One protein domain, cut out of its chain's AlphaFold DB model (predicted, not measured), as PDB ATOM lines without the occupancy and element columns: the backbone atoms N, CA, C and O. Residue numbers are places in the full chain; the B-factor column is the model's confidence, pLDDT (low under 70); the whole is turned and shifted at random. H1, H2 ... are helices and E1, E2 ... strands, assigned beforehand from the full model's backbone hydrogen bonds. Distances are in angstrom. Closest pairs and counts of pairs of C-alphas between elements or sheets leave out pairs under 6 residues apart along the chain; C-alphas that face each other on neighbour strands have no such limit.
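Overview. This is residues 124 to 210 of the 216 residues of an uncharacterized protein of Anaerovirgula multivorans (UniProt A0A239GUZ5). One strongly twisted sheet of four antiparallel strands, E1 to E4, makes the body, with a single short helix, H1, lying across one face near the E4 edge. A long loop, residues 136 to 151, leads from H1 to E1 at the far edge of the sheet, and the last stretch, residues 198 to 210, folds back along the opposite face from H1. The printed part has 87 residues, with one named helix and four named strands in the order H1, E1, E2, E3, E4; the sheet's order is E1, E2, E3, E4. The class is mixed, helices and strands, though under half of the residues, 42 of 87, are in named elements. The whole is compact, with a radius of gyration of the C-alphas of 12.6 A and spans of 39 by 29 by 19 A.

Along the chain. H1 covers residues 126 to 135, 14.1 A long, and begins at C-alpha 126 at (-43.753, -2.565, -23.874). E1 is residues 152 to 158, 18.0 A, beginning at C-alpha 152 at (-53.160, -4.775, -25.092). E2, residues 164 to 172, measures 25.2 A. E3, residues 178 to 186, measures 24.7 A and bends by 51 degrees at residue 181. E4, residues 191 to 197, is 17.1 A long and ends at C-alpha 197 at (-48.222, -8.350, -12.162).

Arrangement. The sheet is a meander, each strand the antiparallel neighbour of the one before, and from edge to edge its strands' lines turn by 76 degrees. E1 and E2 form a hairpin at 162 degrees, with N 154 and O 168 within hydrogen-bond range at 3.0 A. E2 and E3 form a hairpin at 157 degrees, with N 167 and O 183 at 2.9 A. E3 and E4 form a hairpin at 143 degrees, with N 184 and O 194 at 2.9 A. The edge strands E1 and E4 are apart. H1 is on the sheet at a height of 9.1 A over the sheet. It lies over E4, where 4 of its C-alphas fall, and only just not over E3, where 2 fall. On the local plane its line stands at 85 degrees to that of E4, across the strands. The closest C-alphas of H1 and E4 are those of Thr 129 and Tyr 192, 6.8 A apart. In H1 every O i to N i+4 pair is within hydrogen-bond range.

Size, cuts and confidence. The C-alphas farthest apart are those of Asp 161 and Asp 175, at 39.1 A. The printed part has no cut. The link from H1 to E1, 16 residues, is long; those between successive strands are tight. The mean pLDDT of the printed part is 94.1, and residues 203 to 205 are under 70.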
ATOM      1  N   PRO A 124     -45.116   4.948 -23.388       97.62
ATOM      2  CA  PRO A 124     -43.971   4.120 -23.744       97.62
ATOM      3  C   PRO A 124     -44.391   2.734 -24.251       97.62
ATOM      4  O   PRO A 124     -45.353   2.144 -23.760       97.62
ATOM      5  N   THR A 125     -43.627   2.193 -25.203       96.00
ATOM      6  CA  THR A 125     -43.836   0.831 -25.719       96.00
ATOM      7  C   THR A 125     -43.592  -0.220 -24.624       96.00
ATOM      8  O   THR A 125     -42.932   0.085 -23.621       96.00
ATOM      9  N   PRO A 126     -44.057  -1.472 -24.799       95.38
ATOM     10  CA  PRO A 126     -43.753  -2.565 -23.874       95.38
ATOM     11  C   PRO A 126     -42.258  -2.724 -23.572       95.38
ATOM     12  O   PRO A 126     -41.873  -2.845 -22.413       95.38
ATOM     13  N   GLU A 127     -41.405  -2.646 -24.597       95.25
ATOM     14  CA  GLU A 127     -39.949  -2.756 -24.453       95.25
ATOM     15  C   GLU A 127     -39.376  -1.658 -23.542       95.25
ATOM     16  O   GLU A 127     -38.681  -1.952 -22.568       95.25
ATOM     17  N   ILE A 128     -39.715  -0.391 -23.818       96.44
ATOM     18  CA  ILE A 128     -39.270   0.753 -23.007       96.44
ATOM     19  C   ILE A 128     -39.796   0.612 -21.576       96.44
ATOM     20  O   ILE A 128     -39.052   0.825 -20.624       96.44
ATOM     21  N   THR A 129     -41.058   0.209 -21.424       96.81
ATOM     22  CA  THR A 129     -41.720   0.035 -20.125       96.81
ATOM     23  C   THR A 129     -41.034  -1.034 -19.273       96.81
ATOM     24  O   THR A 129     -40.715  -0.794 -18.111       96.81
ATOM     25  N   ILE A 130     -40.745  -2.205 -19.846       96.12
ATOM     26  CA  ILE A 130     -40.060  -3.297 -19.143       96.12
ATOM     27  C   ILE A 130     -38.640  -2.891 -18.757       96.12
ATOM     28  O   ILE A 130     -38.215  -3.155 -17.631       96.12
ATOM     29  N   ASN A 131     -37.904  -2.239 -19.659       96.25
ATOM     30  CA  ASN A 131     -36.552  -1.769 -19.366       96.25
ATOM     31  C   ASN A 131     -36.561  -0.723 -18.248       96.25
ATOM     32  O   ASN A 131     -35.782  -0.841 -17.306       96.25
ATOM     33  N   GLN A 132     -37.506   0.216 -18.283       96.69
ATOM     34  CA  GLN A 132     -37.693   1.210 -17.233       96.69
ATOM     35  C   GLN A 132     -37.915   0.559 -15.855       96.69
ATOM     36  O   GLN A 132     -37.321   0.987 -14.866       96.69
ATOM     37  N   PHE A 133     -38.753  -0.477 -15.770       97.69
ATOM     38  CA  PHE A 133     -38.990  -1.187 -14.512       97.69
ATOM     39  C   PHE A 133     -37.762  -1.969 -14.037       97.69
ATOM     40  O   PHE A 133     -37.403  -1.886 -12.863       97.69
ATOM     41  N   LYS A 134     -37.059  -2.654 -14.946       96.25
ATOM     42  CA  LYS A 134     -35.801  -3.344 -14.622       96.25
ATOM     43  C   LYS A 134     -34.740  -2.380 -14.089       96.25
ATOM     44  O   LYS A 134     -34.081  -2.687 -13.099       96.25
ATOM     45  N   GLU A 135     -34.597  -1.207 -14.703       96.75
ATOM     46  CA  GLU A 135     -33.682  -0.148 -14.252       96.75
ATOM     47  C   GLU A 135     -34.065   0.411 -12.875       96.75
ATOM     48  O   GLU A 135     -33.187   0.755 -12.083       96.75
ATOM     49  N   ALA A 136     -35.362   0.450 -12.558       96.38
ATOM     50  CA  ALA A 136     -35.871   0.820 -11.238       96.38
ATOM     51  C   ALA A 136     -35.712  -0.290 -10.177       96.38
ATOM     52  O   ALA A 136     -36.018  -0.061  -9.007       96.38
ATOM     53  N   GLY A 137     -35.215  -1.473 -10.556       96.62
ATOM     54  CA  GLY A 137     -35.040  -2.620  -9.664       96.62
ATOM     55  C   GLY A 137     -36.306  -3.451  -9.444       96.62
ATOM     56  O   GLY A 137     -36.315  -4.304  -8.557       96.62
ATOM     57  N   GLU A 138     -37.356  -3.229 -10.238       96.50
ATOM     58  CA  GLU A 138     -38.564  -4.051 -10.200       96.50
ATOM     59  C   GLU A 138     -38.299  -5.431 -10.806       96.50
ATOM     60  O   GLU A 138     -37.594  -5.591 -11.811       96.50
ATOM     61  N   ARG A 139     -38.898  -6.452 -10.195       95.12
ATOM     62  CA  ARG A 139     -38.823  -7.826 -10.687       95.12
ATOM     63  C   ARG A 139     -39.859  -8.018 -11.793       95.12
ATOM     64  O   ARG A 139     -41.050  -7.951 -11.520       95.12
ATOM     65  N   ILE A 140     -39.404  -8.302 -13.010       95.62
ATOM     66  CA  ILE A 140     -40.256  -8.726 -14.130       95.62
ATOM     67  C   ILE A 140     -40.053 -10.225 -14.328       95.62
ATOM     68  O   ILE A 140     -38.924 -10.662 -14.550       95.62
ATOM     69  N   ASP A 141     -41.133 -10.996 -14.214       92.19
ATOM     70  CA  ASP A 141     -41.072 -12.460 -14.105       92.19
ATOM     71  C   ASP A 141     -41.050 -13.204 -15.441       92.19
ATOM     72  O   ASP A 141     -41.026 -14.431 -15.476       92.19
ATOM     73  N   TYR A 142     -40.979 -12.460 -16.540       93.06
ATOM     74  CA  TYR A 142     -41.014 -12.982 -17.898       93.06
ATOM     75  C   TYR A 142     -40.081 -12.199 -18.827       93.06
ATOM     76  O   TYR A 142     -39.559 -11.124 -18.507       93.06
ATOM     77  N   ILE A 143     -39.885 -12.746 -20.023       94.50
ATOM     78  CA  ILE A 143     -39.132 -12.111 -21.104       94.50
ATOM     79  C   ILE A 143     -40.111 -11.807 -22.233       94.50
ATOM     80  O   ILE A 143     -40.686 -12.727 -22.804       94.50
ATOM     81  N   LEU A 144     -40.292 -10.521 -22.541       95.56
ATOM     82  CA  LEU A 144     -41.195 -10.064 -23.598       95.56
ATOM     83  C   LEU A 144     -40.872 -10.734 -24.937       95.56
ATOM     84  O   LEU A 144     -39.710 -10.778 -25.344       95.56
ATOM     85  N   ASN A 145     -41.911 -11.163 -25.650       94.62
ATOM     86  CA  ASN A 145     -41.768 -11.609 -27.023       94.62
ATOM     87  C   ASN A 145     -41.565 -10.418 -27.963       94.62
ATOM     88  O   ASN A 145     -42.510  -9.700 -28.286       94.62
ATOM     89  N   GLU A 146     -40.350 -10.224 -28.464       90.69
ATOM     90  CA  GLU A 146     -40.063  -9.106 -29.372       90.69
ATOM     91  C   GLU A 146     -40.784  -9.229 -30.727       90.69
ATOM     92  O   GLU A 146     -41.057  -8.224 -31.378       90.69
ATOM     93  N   ASN A 147     -41.150 -10.446 -31.145       92.50
ATOM     94  CA  ASN A 147     -41.796 -10.685 -32.439       92.50
ATOM     95  C   ASN A 147     -43.329 -10.669 -32.367       92.50
ATOM     96  O   ASN A 147     -43.989 -10.433 -33.380       92.50
ATOM     97  N   ARG A 148     -43.894 -10.996 -31.202       91.38
ATOM     98  CA  ARG A 148     -45.331 -11.228 -30.993       91.38
ATOM     99  C   ARG A 148     -45.797 -10.735 -29.629       91.38
ATOM    100  O   ARG A 148     -46.556 -11.415 -28.959       91.38
ATOM    101  N   SER A 149     -45.337  -9.559 -29.207       89.81
ATOM    102  CA  SER A 149     -45.788  -8.972 -27.939       89.81
ATOM    103  C   SER A 149     -47.296  -8.710 -27.915       89.81
ATOM    104  O   SER A 149     -47.864  -8.734 -26.829       89.81
ATOM    105  N   ASP A 150     -47.922  -8.497 -29.084       93.06
ATOM    106  CA  ASP A 150     -49.362  -8.282 -29.303       93.06
ATOM    107  C   ASP A 150     -50.006  -7.465 -28.158       93.06
ATOM    108  O   ASP A 150     -50.885  -7.954 -27.443       93.06
ATOM    109  N   PRO A 151     -49.504  -6.237 -27.907       95.00
ATOM    110  CA  PRO A 151     -49.793  -5.519 -26.679       95.00
ATOM    111  C   PRO A 151     -51.259  -5.120 -26.599       95.00
ATOM    112  O   PRO A 151     -51.866  -4.695 -27.585       95.00
ATOM    113  N   TYR A 152     -51.804  -5.190 -25.392       95.88
ATOM    114  CA  TYR A 152     -53.160  -4.775 -25.092       95.88
ATOM    115  C   TYR A 152     -53.155  -3.857 -23.873       95.88
ATOM    116  O   TYR A 152     -53.095  -4.307 -22.730       95.88
ATOM    117  N   LEU A 153     -53.196  -2.551 -24.117       97.25
ATOM    118  CA  LEU A 153     -53.200  -1.522 -23.086       97.25
ATOM    119  C   LEU A 153     -54.584  -0.879 -22.998       97.25
ATOM    120  O   LEU A 153     -55.130  -0.411 -23.993       97.25
ATOM    121  N   GLN A 154     -55.155  -0.848 -21.796       97.50
ATOM    122  CA  GLN A 154     -56.494  -0.309 -21.554       97.50
ATOM    123  C   GLN A 154     -56.483   0.609 -20.323       97.50
ATOM    124  O   GLN A 154     -56.357   0.117 -19.198       97.50
ATOM    125  N   PRO A 155     -56.667   1.927 -20.505       98.12
ATOM    126  CA  PRO A 155     -57.063   2.849 -19.447       98.12
ATOM    127  C   PRO A 155     -58.293   2.341 -18.684       98.12
ATOM    128  O   PRO A 155     -59.330   2.067 -19.291       98.12
ATOM    129  N   LEU A 156     -58.173   2.220 -17.363       97.81
ATOM    130  CA  LEU A 156     -59.247   1.773 -16.473       97.81
ATOM    131  C   LEU A 156     -59.869   2.935 -15.703       97.81
ATOM    132  O   LEU A 156     -61.088   3.072 -15.659       97.81
ATOM    133  N   GLU A 157     -59.036   3.767 -15.083       97.69
ATOM    134  CA  GLU A 157     -59.484   4.904 -14.280       97.69
ATOM    135  C   GLU A 157     -58.375   5.945 -14.134       97.69
ATOM    136  O   GLU A 157     -57.188   5.614 -14.140       97.69
ATOM    137  N   TRP A 158     -58.768   7.201 -13.958       98.62
ATOM    138  CA  TRP A 158     -57.866   8.284 -13.577       98.62
ATOM    139  C   TRP A 158     -57.721   8.367 -12.060       98.62
ATOM    140  O   TRP A 158     -58.661   8.062 -11.322       98.62
ATOM    141  N   SER A 159     -56.567   8.846 -11.597       98.62
ATOM    142  CA  SER A 159     -56.413   9.272 -10.211       98.62
ATOM    143  C   SER A 159     -57.328  10.463  -9.903       98.62
ATOM    144  O   SER A 159     -57.627  11.258 -10.799       98.62
ATOM    145  N   PRO A 160     -57.762  10.643  -8.639       98.38
ATOM    146  CA  PRO A 160     -58.636  11.754  -8.255       98.38
ATOM    147  C   PRO A 160     -58.064  13.143  -8.562       98.38
ATOM    148  O   PRO A 160     -58.824  14.092  -8.731       98.38
ATOM    149  N   ASP A 161     -56.737  13.263  -8.623       98.44
ATOM    150  CA  ASP A 161     -56.011  14.500  -8.923       98.44
ATOM    151  C   ASP A 161     -55.622  14.645 -10.407       98.44
ATOM    152  O   ASP A 161     -54.847  15.537 -10.746       98.44
ATOM    153  N   SER A 162     -56.116  13.760 -11.282       98.56
ATOM    154  CA  SER A 162     -55.833  13.730 -12.725       98.56
ATOM    155  C   SER A 162     -54.361  13.558 -13.128       98.56
ATOM    156  O   SER A 162     -54.039  13.655 -14.312       98.56
ATOM    157  N   SER A 163     -53.448  13.309 -12.188       98.38
ATOM    158  CA  SER A 163     -52.014  13.206 -12.485       98.38
ATOM    159  C   SER A 163     -51.617  11.847 -13.066       98.38
ATOM    160  O   SER A 163     -50.595  11.730 -13.753       98.38
ATOM    161  N   LYS A 164     -52.418  10.812 -12.791       98.69
ATOM    162  CA  LYS A 164     -52.107   9.418 -13.095       98.69
ATOM    163  C   LYS A 164     -53.290   8.684 -13.702       98.69
ATOM    164  O   LYS A 164     -54.450   9.033 -13.496       98.69
ATOM    165  N   LEU A 165     -52.967   7.614 -14.413       98.50
ATOM    166  CA  LEU A 165     -53.921   6.719 -15.043       98.50
ATOM    167  C   LEU A 165     -53.590   5.274 -14.665       98.50
ATOM    168  O   LEU A 165     -52.445   4.841 -14.787       98.50
ATOM    169  N   LEU A 166     -54.586   4.534 -14.183       98.69
ATOM    170  CA  LEU A 166     -54.479   3.096 -13.979       98.69
ATOM    171  C   LEU A 166     -54.733   2.430 -15.323       98.69
ATOM    172  O   LEU A 166     -55.785   2.628 -15.933       98.69
ATOM    173  N   VAL A 167     -53.770   1.643 -15.782       98.62
ATOM    174  CA  VAL A 167     -53.786   1.020 -17.103       98.62
ATOM    175  C   VAL A 167     -53.649  -0.480 -16.924       98.62
ATOM    176  O   VAL A 167     -52.684  -0.943 -16.328       98.62
ATOM    177  N   SER A 168     -54.598  -1.250 -17.440       97.88
ATOM    178  CA  SER A 168     -54.441  -2.699 -17.551       97.88
ATOM    179  C   SER A 168     -53.513  -3.016 -18.719       97.88
ATOM    180  O   SER A 168     -53.648  -2.372 -19.765       97.88
ATOM    181  N   TYR A 169     -52.653  -4.020 -18.579       96.75
ATOM    182  CA  TYR A 169     -51.827  -4.506 -19.678       96.75
ATOM    183  C   TYR A 169     -51.980  -6.006 -19.886       96.75
ATOM    184  O   TYR A 169     -52.220  -6.764 -18.947       96.75
ATOM    185  N   LEU A 170     -51.771  -6.403 -21.133       95.44
ATOM    186  CA  LEU A 170     -51.513  -7.765 -21.549       95.44
ATOM    187  C   LEU A 170     -50.465  -7.746 -22.664       95.44
ATOM    188  O   LEU A 170     -50.494  -6.867 -23.528       95.44
ATOM    189  N   TRP A 171     -49.552  -8.711 -22.648       94.81
ATOM    190  CA  TRP A 171     -48.659  -9.024 -23.764       94.81
ATOM    191  C   TRP A 171     -48.191 -10.477 -23.674       94.81
ATOM    192  O   TRP A 171     -48.338 -11.118 -22.633       94.81
ATOM    193  N   PHE A 172     -47.600 -10.993 -24.747       94.25
ATOM    194  CA  PHE A 172     -47.018 -12.334 -24.747       94.25
ATOM    195  C   PHE A 172     -45.527 -12.321 -24.418       94.25
ATOM    196  O   PHE A 172     -44.773 -11.436 -24.841       94.25
ATOM    197  N   ASP A 173     -45.094 -13.350 -23.700       94.69
ATOM    198  CA  ASP A 173     -43.684 -13.663 -23.510       94.69
ATOM    199  C   ASP A 173     -43.135 -14.619 -24.588       94.69
ATOM    200  O   ASP A 173     -43.814 -14.998 -25.551       94.69
ATOM    201  N   ASN A 174     -41.860 -14.981 -24.465       94.44
ATOM    202  CA  ASN A 174     -41.186 -15.867 -25.417       94.44
ATOM    203  C   ASN A 174     -41.812 -17.265 -25.541       94.44
ATOM    204  O   ASN A 174     -41.658 -17.883 -26.596       94.44
ATOM    205  N   ASP A 175     -42.528 -17.729 -24.520       92.88
ATOM    206  CA  ASP A 175     -43.232 -19.010 -24.521       92.88
ATOM    207  C   ASP A 175     -44.684 -18.868 -25.021       92.88
ATOM    208  O   ASP A 175     -45.421 -19.852 -25.093       92.88
ATOM    209  N   ILE A 176     -45.074 -17.661 -25.465       90.81
ATOM    210  CA  ILE A 176     -46.434 -17.301 -25.894       90.81
ATOM    211  C   ILE A 176     -47.429 -17.428 -24.725       90.81
ATOM    212  O   ILE A 176     -48.632 -17.600 -24.923       90.81
ATOM    213  N   GLU A 177     -46.944 -17.307 -23.490       93.19
ATOM    214  CA  GLU A 177     -47.795 -17.191 -22.316       93.19
ATOM    215  C   GLU A 177     -48.266 -15.741 -22.160       93.19
ATOM    216  O   GLU A 177     -47.546 -14.778 -22.457       93.19
ATOM    217  N   VAL A 178     -49.519 -15.581 -21.735       93.81
ATOM    218  CA  VAL A 178     -50.146 -14.274 -21.576       93.81
ATOM    219  C   VAL A 178     -49.754 -13.683 -20.230       93.81
ATOM    220  O   VAL A 178     -50.233 -14.101 -19.172       93.81
ATOM    221  N   GLN A 179     -48.935 -12.643 -20.282       95.62
ATOM    222  CA  GLN A 179     -48.512 -11.877 -19.120       95.62
ATOM    223  C   GLN A 179     -49.415 -10.660 -18.979       95.62
ATOM    224  O   GLN A 179     -49.653  -9.939 -19.948       95.62
ATOM    225  N   ASN A 180     -49.942 -10.431 -17.778       96.06
ATOM    226  CA  ASN A 180     -50.977  -9.428 -17.566       96.06
ATOM    227  C   ASN A 180     -50.897  -8.783 -16.179       96.06
ATOM    228  O   ASN A 180     -50.189  -9.255 -15.287       96.06
ATOM    229  N   GLY A 181     -51.608  -7.673 -16.013       96.00
ATOM    230  CA  GLY A 181     -51.633  -6.934 -14.760       96.00
ATOM    231  C   GLY A 181     -52.111  -5.502 -14.934       96.00
ATOM    232  O   GLY A 181     -52.807  -5.157 -15.893       96.00
ATOM    233  N   VAL A 182     -51.706  -4.640 -14.005       97.88
ATOM    234  CA  VAL A 182     -51.953  -3.196 -14.088       97.88
ATOM    235  C   VAL A 182     -50.680  -2.390 -13.876       97.88
ATOM    236  O   VAL A 182     -49.765  -2.796 -13.161       97.88
ATOM    237  N   MET A 183     -50.642  -1.207 -14.478       98.19
ATOM    238  CA  MET A 183     -49.586  -0.217 -14.326       98.19
ATOM    239  C   MET A 183     -50.179   1.140 -13.952       98.19
ATOM    240  O   MET A 183     -51.306   1.466 -14.324       98.19
ATOM    241  N   ILE A 184     -49.401   1.947 -13.233       98.44
ATOM    242  CA  ILE A 184     -49.725   3.351 -12.969       98.44
ATOM    243  C   ILE A 184     -48.914   4.209 -13.929       98.44
ATOM    244  O   ILE A 184     -47.689   4.248 -13.837       98.44
ATOM    245  N   TYR A 185     -49.591   4.897 -14.839       98.75
ATOM    246  CA  TYR A 185     -48.992   5.827 -15.787       98.75
ATOM    247  C   TYR A 185     -49.037   7.250 -15.225       98.75
ATOM    248  O   TYR A 185     -50.118   7.760 -14.940       98.75
ATOM    249  N   ASN A 186     -47.877   7.889 -15.065       98.56
ATOM    250  CA  ASN A 186     -47.778   9.315 -14.770       98.56
ATOM    251  C   ASN A 186     -47.909  10.092 -16.074       98.56
ATOM    252  O   ASN A 186     -47.087   9.964 -16.991       98.56
ATOM    253  N   VAL A 187     -48.959  10.903 -16.141       98.06
ATOM    254  CA  VAL A 187     -49.324  11.580 -17.374       98.06
ATOM    255  C   VAL A 187     -48.315  12.659 -17.702       98.06
ATOM    256  O   VAL A 187     -47.828  12.685 -18.825       98.06
ATOM    257  N   GLU A 188     -47.939  13.514 -16.757       97.06
ATOM    258  CA  GLU A 188     -47.012  14.621 -17.022       97.06
ATOM    259  C   GLU A 188     -45.621  14.116 -17.439       97.06
ATOM    260  O   GLU A 188     -45.052  14.612 -18.411       97.06
ATOM    261  N   GLU A 189     -45.117  13.071 -16.780       97.62
ATOM    262  CA  GLU A 189     -43.793  12.496 -17.060       97.62
ATOM    263  C   GLU A 189     -43.761  11.554 -18.274       97.62
ATOM    264  O   GLU A 189     -42.683  11.174 -18.728       97.62
ATOM    265  N   ASN A 190     -44.926  11.180 -18.815       97.81
ATOM    266  CA  ASN A 190     -45.068  10.200 -19.893       97.81
ATOM    267  C   ASN A 190     -44.359   8.865 -19.599       97.81
ATOM    268  O   ASN A 190     -43.640   8.332 -20.448       97.81
ATOM    269  N   ARG A 191     -44.541   8.324 -18.389       97.94
ATOM    270  CA  ARG A 191     -43.876   7.085 -17.965       97.94
ATOM    271  C   ARG A 191     -44.711   6.280 -16.978       97.94
ATOM    272  O   ARG A 191     -45.545   6.837 -16.267       97.94
ATOM    273  N   TYR A 192     -44.456   4.979 -16.890       98.38
ATOM    274  CA  TYR A 192     -45.103   4.118 -15.898       98.38
ATOM    275  C   TYR A 192     -44.303   4.083 -14.594       98.38
ATOM    276  O   TYR A 192     -43.104   3.861 -14.616       98.38
ATOM    277  N   GLU A 193     -44.927   4.298 -13.443       97.25
ATOM    278  CA  GLU A 193     -44.214   4.411 -12.158       97.25
ATOM    279  C   GLU A 193     -44.340   3.177 -11.272       97.25
ATOM    280  O   GLU A 193     -43.541   2.989 -10.359       97.25
ATOM    281  N   LYS A 194     -45.352   2.346 -11.522       97.12
ATOM    282  CA  LYS A 194     -45.622   1.134 -10.751       97.12
ATOM    283  C   LYS A 194     -46.214   0.072 -11.659       97.12
ATOM    284  O   LYS A 194     -47.021   0.403 -12.527       97.12
ATOM    285  N   ILE A 195     -45.862  -1.180 -11.400       96.88
ATOM    286  CA  ILE A 195     -46.447  -2.365 -12.021       96.88
ATOM    287  C   ILE A 195     -46.963  -3.307 -10.932       96.88
ATOM    288  O   ILE A 195     -46.358  -3.454  -9.871       96.88
ATOM    289  N   ILE A 196     -48.117  -3.915 -11.178       95.69
ATOM    290  CA  ILE A 196     -48.679  -5.005 -10.385       95.69
ATOM    291  C   ILE A 196     -48.935  -6.130 -11.379       95.69
ATOM    292  O   ILE A 196     -49.847  -6.030 -12.199       95.69
ATOM    293  N   GLN A 197     -48.097  -7.160 -11.323       94.94
ATOM    294  CA  GLN A 197     -48.222  -8.350 -12.162       94.94
ATOM    295  C   GLN A 197     -49.284  -9.269 -11.556       94.94
ATOM    296  O   GLN A 197     -49.306  -9.474 -10.339       94.94
ATOM    297  N   TYR A 198     -50.177  -9.784 -12.391       94.56
ATOM    298  CA  TYR A 198     -51.079 -10.867 -12.017       94.56
ATOM    299  C   TYR A 198     -50.462 -12.209 -12.407       94.56
ATOM    300  O   TYR A 198     -49.447 -12.256 -13.102       94.56
ATOM    301  N   GLU A 199     -51.083 -13.298 -11.957       92.69
ATOM    302  CA  GLU A 199     -50.731 -14.624 -12.459       92.69
ATOM    303  C   GLU A 199     -50.951 -14.671 -13.982       92.69
ATOM    304  O   GLU A 199     -51.949 -14.111 -14.472       92.69
ATOM    305  N   PRO A 200     -50.051 -15.325 -14.737       92.50
ATOM    306  CA  PRO A 200     -50.264 -15.564 -16.155       92.50
ATOM    307  C   PRO A 200     -51.595 -16.281 -16.399       92.50
ATOM    308  O   PRO A 200     -52.060 -17.068 -15.568       92.50
ATOM    309  N   CYS A 201     -52.236 -16.001 -17.531       85.81
ATOM    310  CA  CYS A 201     -53.505 -16.636 -17.882       85.81
ATOM    311  C   CYS A 201     -53.396 -17.461 -19.165       85.81
ATOM    312  O   CYS A 201     -52.704 -17.097 -20.111       85.81
ATOM    313  N   GLU A 202     -54.131 -18.571 -19.223       81.06
ATOM    314  CA  GLU A 202     -54.222 -19.370 -20.441       81.06
ATOM    315  C   GLU A 202     -55.274 -18.783 -21.397       81.06
ATOM    316  O   GLU A 202     -56.451 -18.649 -21.057       81.06
ATOM    317  N   GLY A 203     -54.857 -18.488 -22.630       69.12
ATOM    318  CA  GLY A 203     -55.753 -18.116 -23.726       69.12
ATOM    319  C   GLY A 203     -56.229 -16.658 -23.736       69.12
ATOM    320  O   GLY A 203     -55.727 -15.792 -23.028       69.12
ATOM    321  N   GLU A 204     -57.203 -16.379 -24.605       61.91
ATOM    322  CA  GLU A 204     -57.641 -15.016 -24.958       61.91
ATOM    323  C   GLU A 204     -58.721 -14.438 -24.026       61.91
ATOM    324  O   GLU A 204     -59.228 -13.340 -24.262       61.91
ATOM    325  N   THR A 205     -59.115 -15.142 -22.961       65.75
ATOM    326  CA  THR A 205     -60.162 -14.670 -22.039       65.75
ATOM    327  C   THR A 205     -59.610 -13.681 -21.014       65.75
ATOM    328  O   THR A 205     -59.776 -13.857 -19.810       65.75
ATOM    329  N   TYR A 206     -58.943 -12.634 -21.488       77.12
ATOM    330  CA  TYR A 206     -58.503 -11.530 -20.650       77.12
ATOM    331  C   TYR A 206     -59.613 -10.486 -20.537       77.12
ATOM    332  O   TYR A 206     -60.138  -9.991 -21.536       77.12
ATOM    333  N   GLN A 207     -59.974 -10.148 -19.302       84.38
ATOM    334  CA  GLN A 207     -60.860  -9.030 -19.004       84.38
ATOM    335  C   GLN A 207     -60.069  -7.999 -18.196       84.38
ATOM    336  O   GLN A 207     -59.674  -8.301 -17.065       84.38
ATOM    337  N   PRO A 208     -59.841  -6.793 -18.748       85.38
ATOM    338  CA  PRO A 208     -59.224  -5.694 -18.021       85.38
ATOM    339  C   PRO A 208     -59.917  -5.485 -16.674       85.38
ATOM    340  O   PRO A 208     -61.113  -5.197 -16.624       85.38
ATOM    341  N   SER A 209     -59.181  -5.641 -15.575       90.06
ATOM    342  CA  SER A 209     -59.749  -5.487 -14.239       90.06
ATOM    343  C   SER A 209     -58.792  -4.785 -13.285       90.06
ATOM    344  O   SER A 209     -57.583  -5.029 -13.235       90.06
ATOM    345  N   LYS A 210     -59.378  -3.868 -12.519       92.94
ATOM    346  CA  LYS A 210     -58.730  -3.191 -11.403       92.94
ATOM    347  C   LYS A 210     -58.558  -4.192 -10.248       92.94
ATOM    348  O   LYS A 210     -59.499  -4.946  -9.994       92.94
TER     349      LYS A 210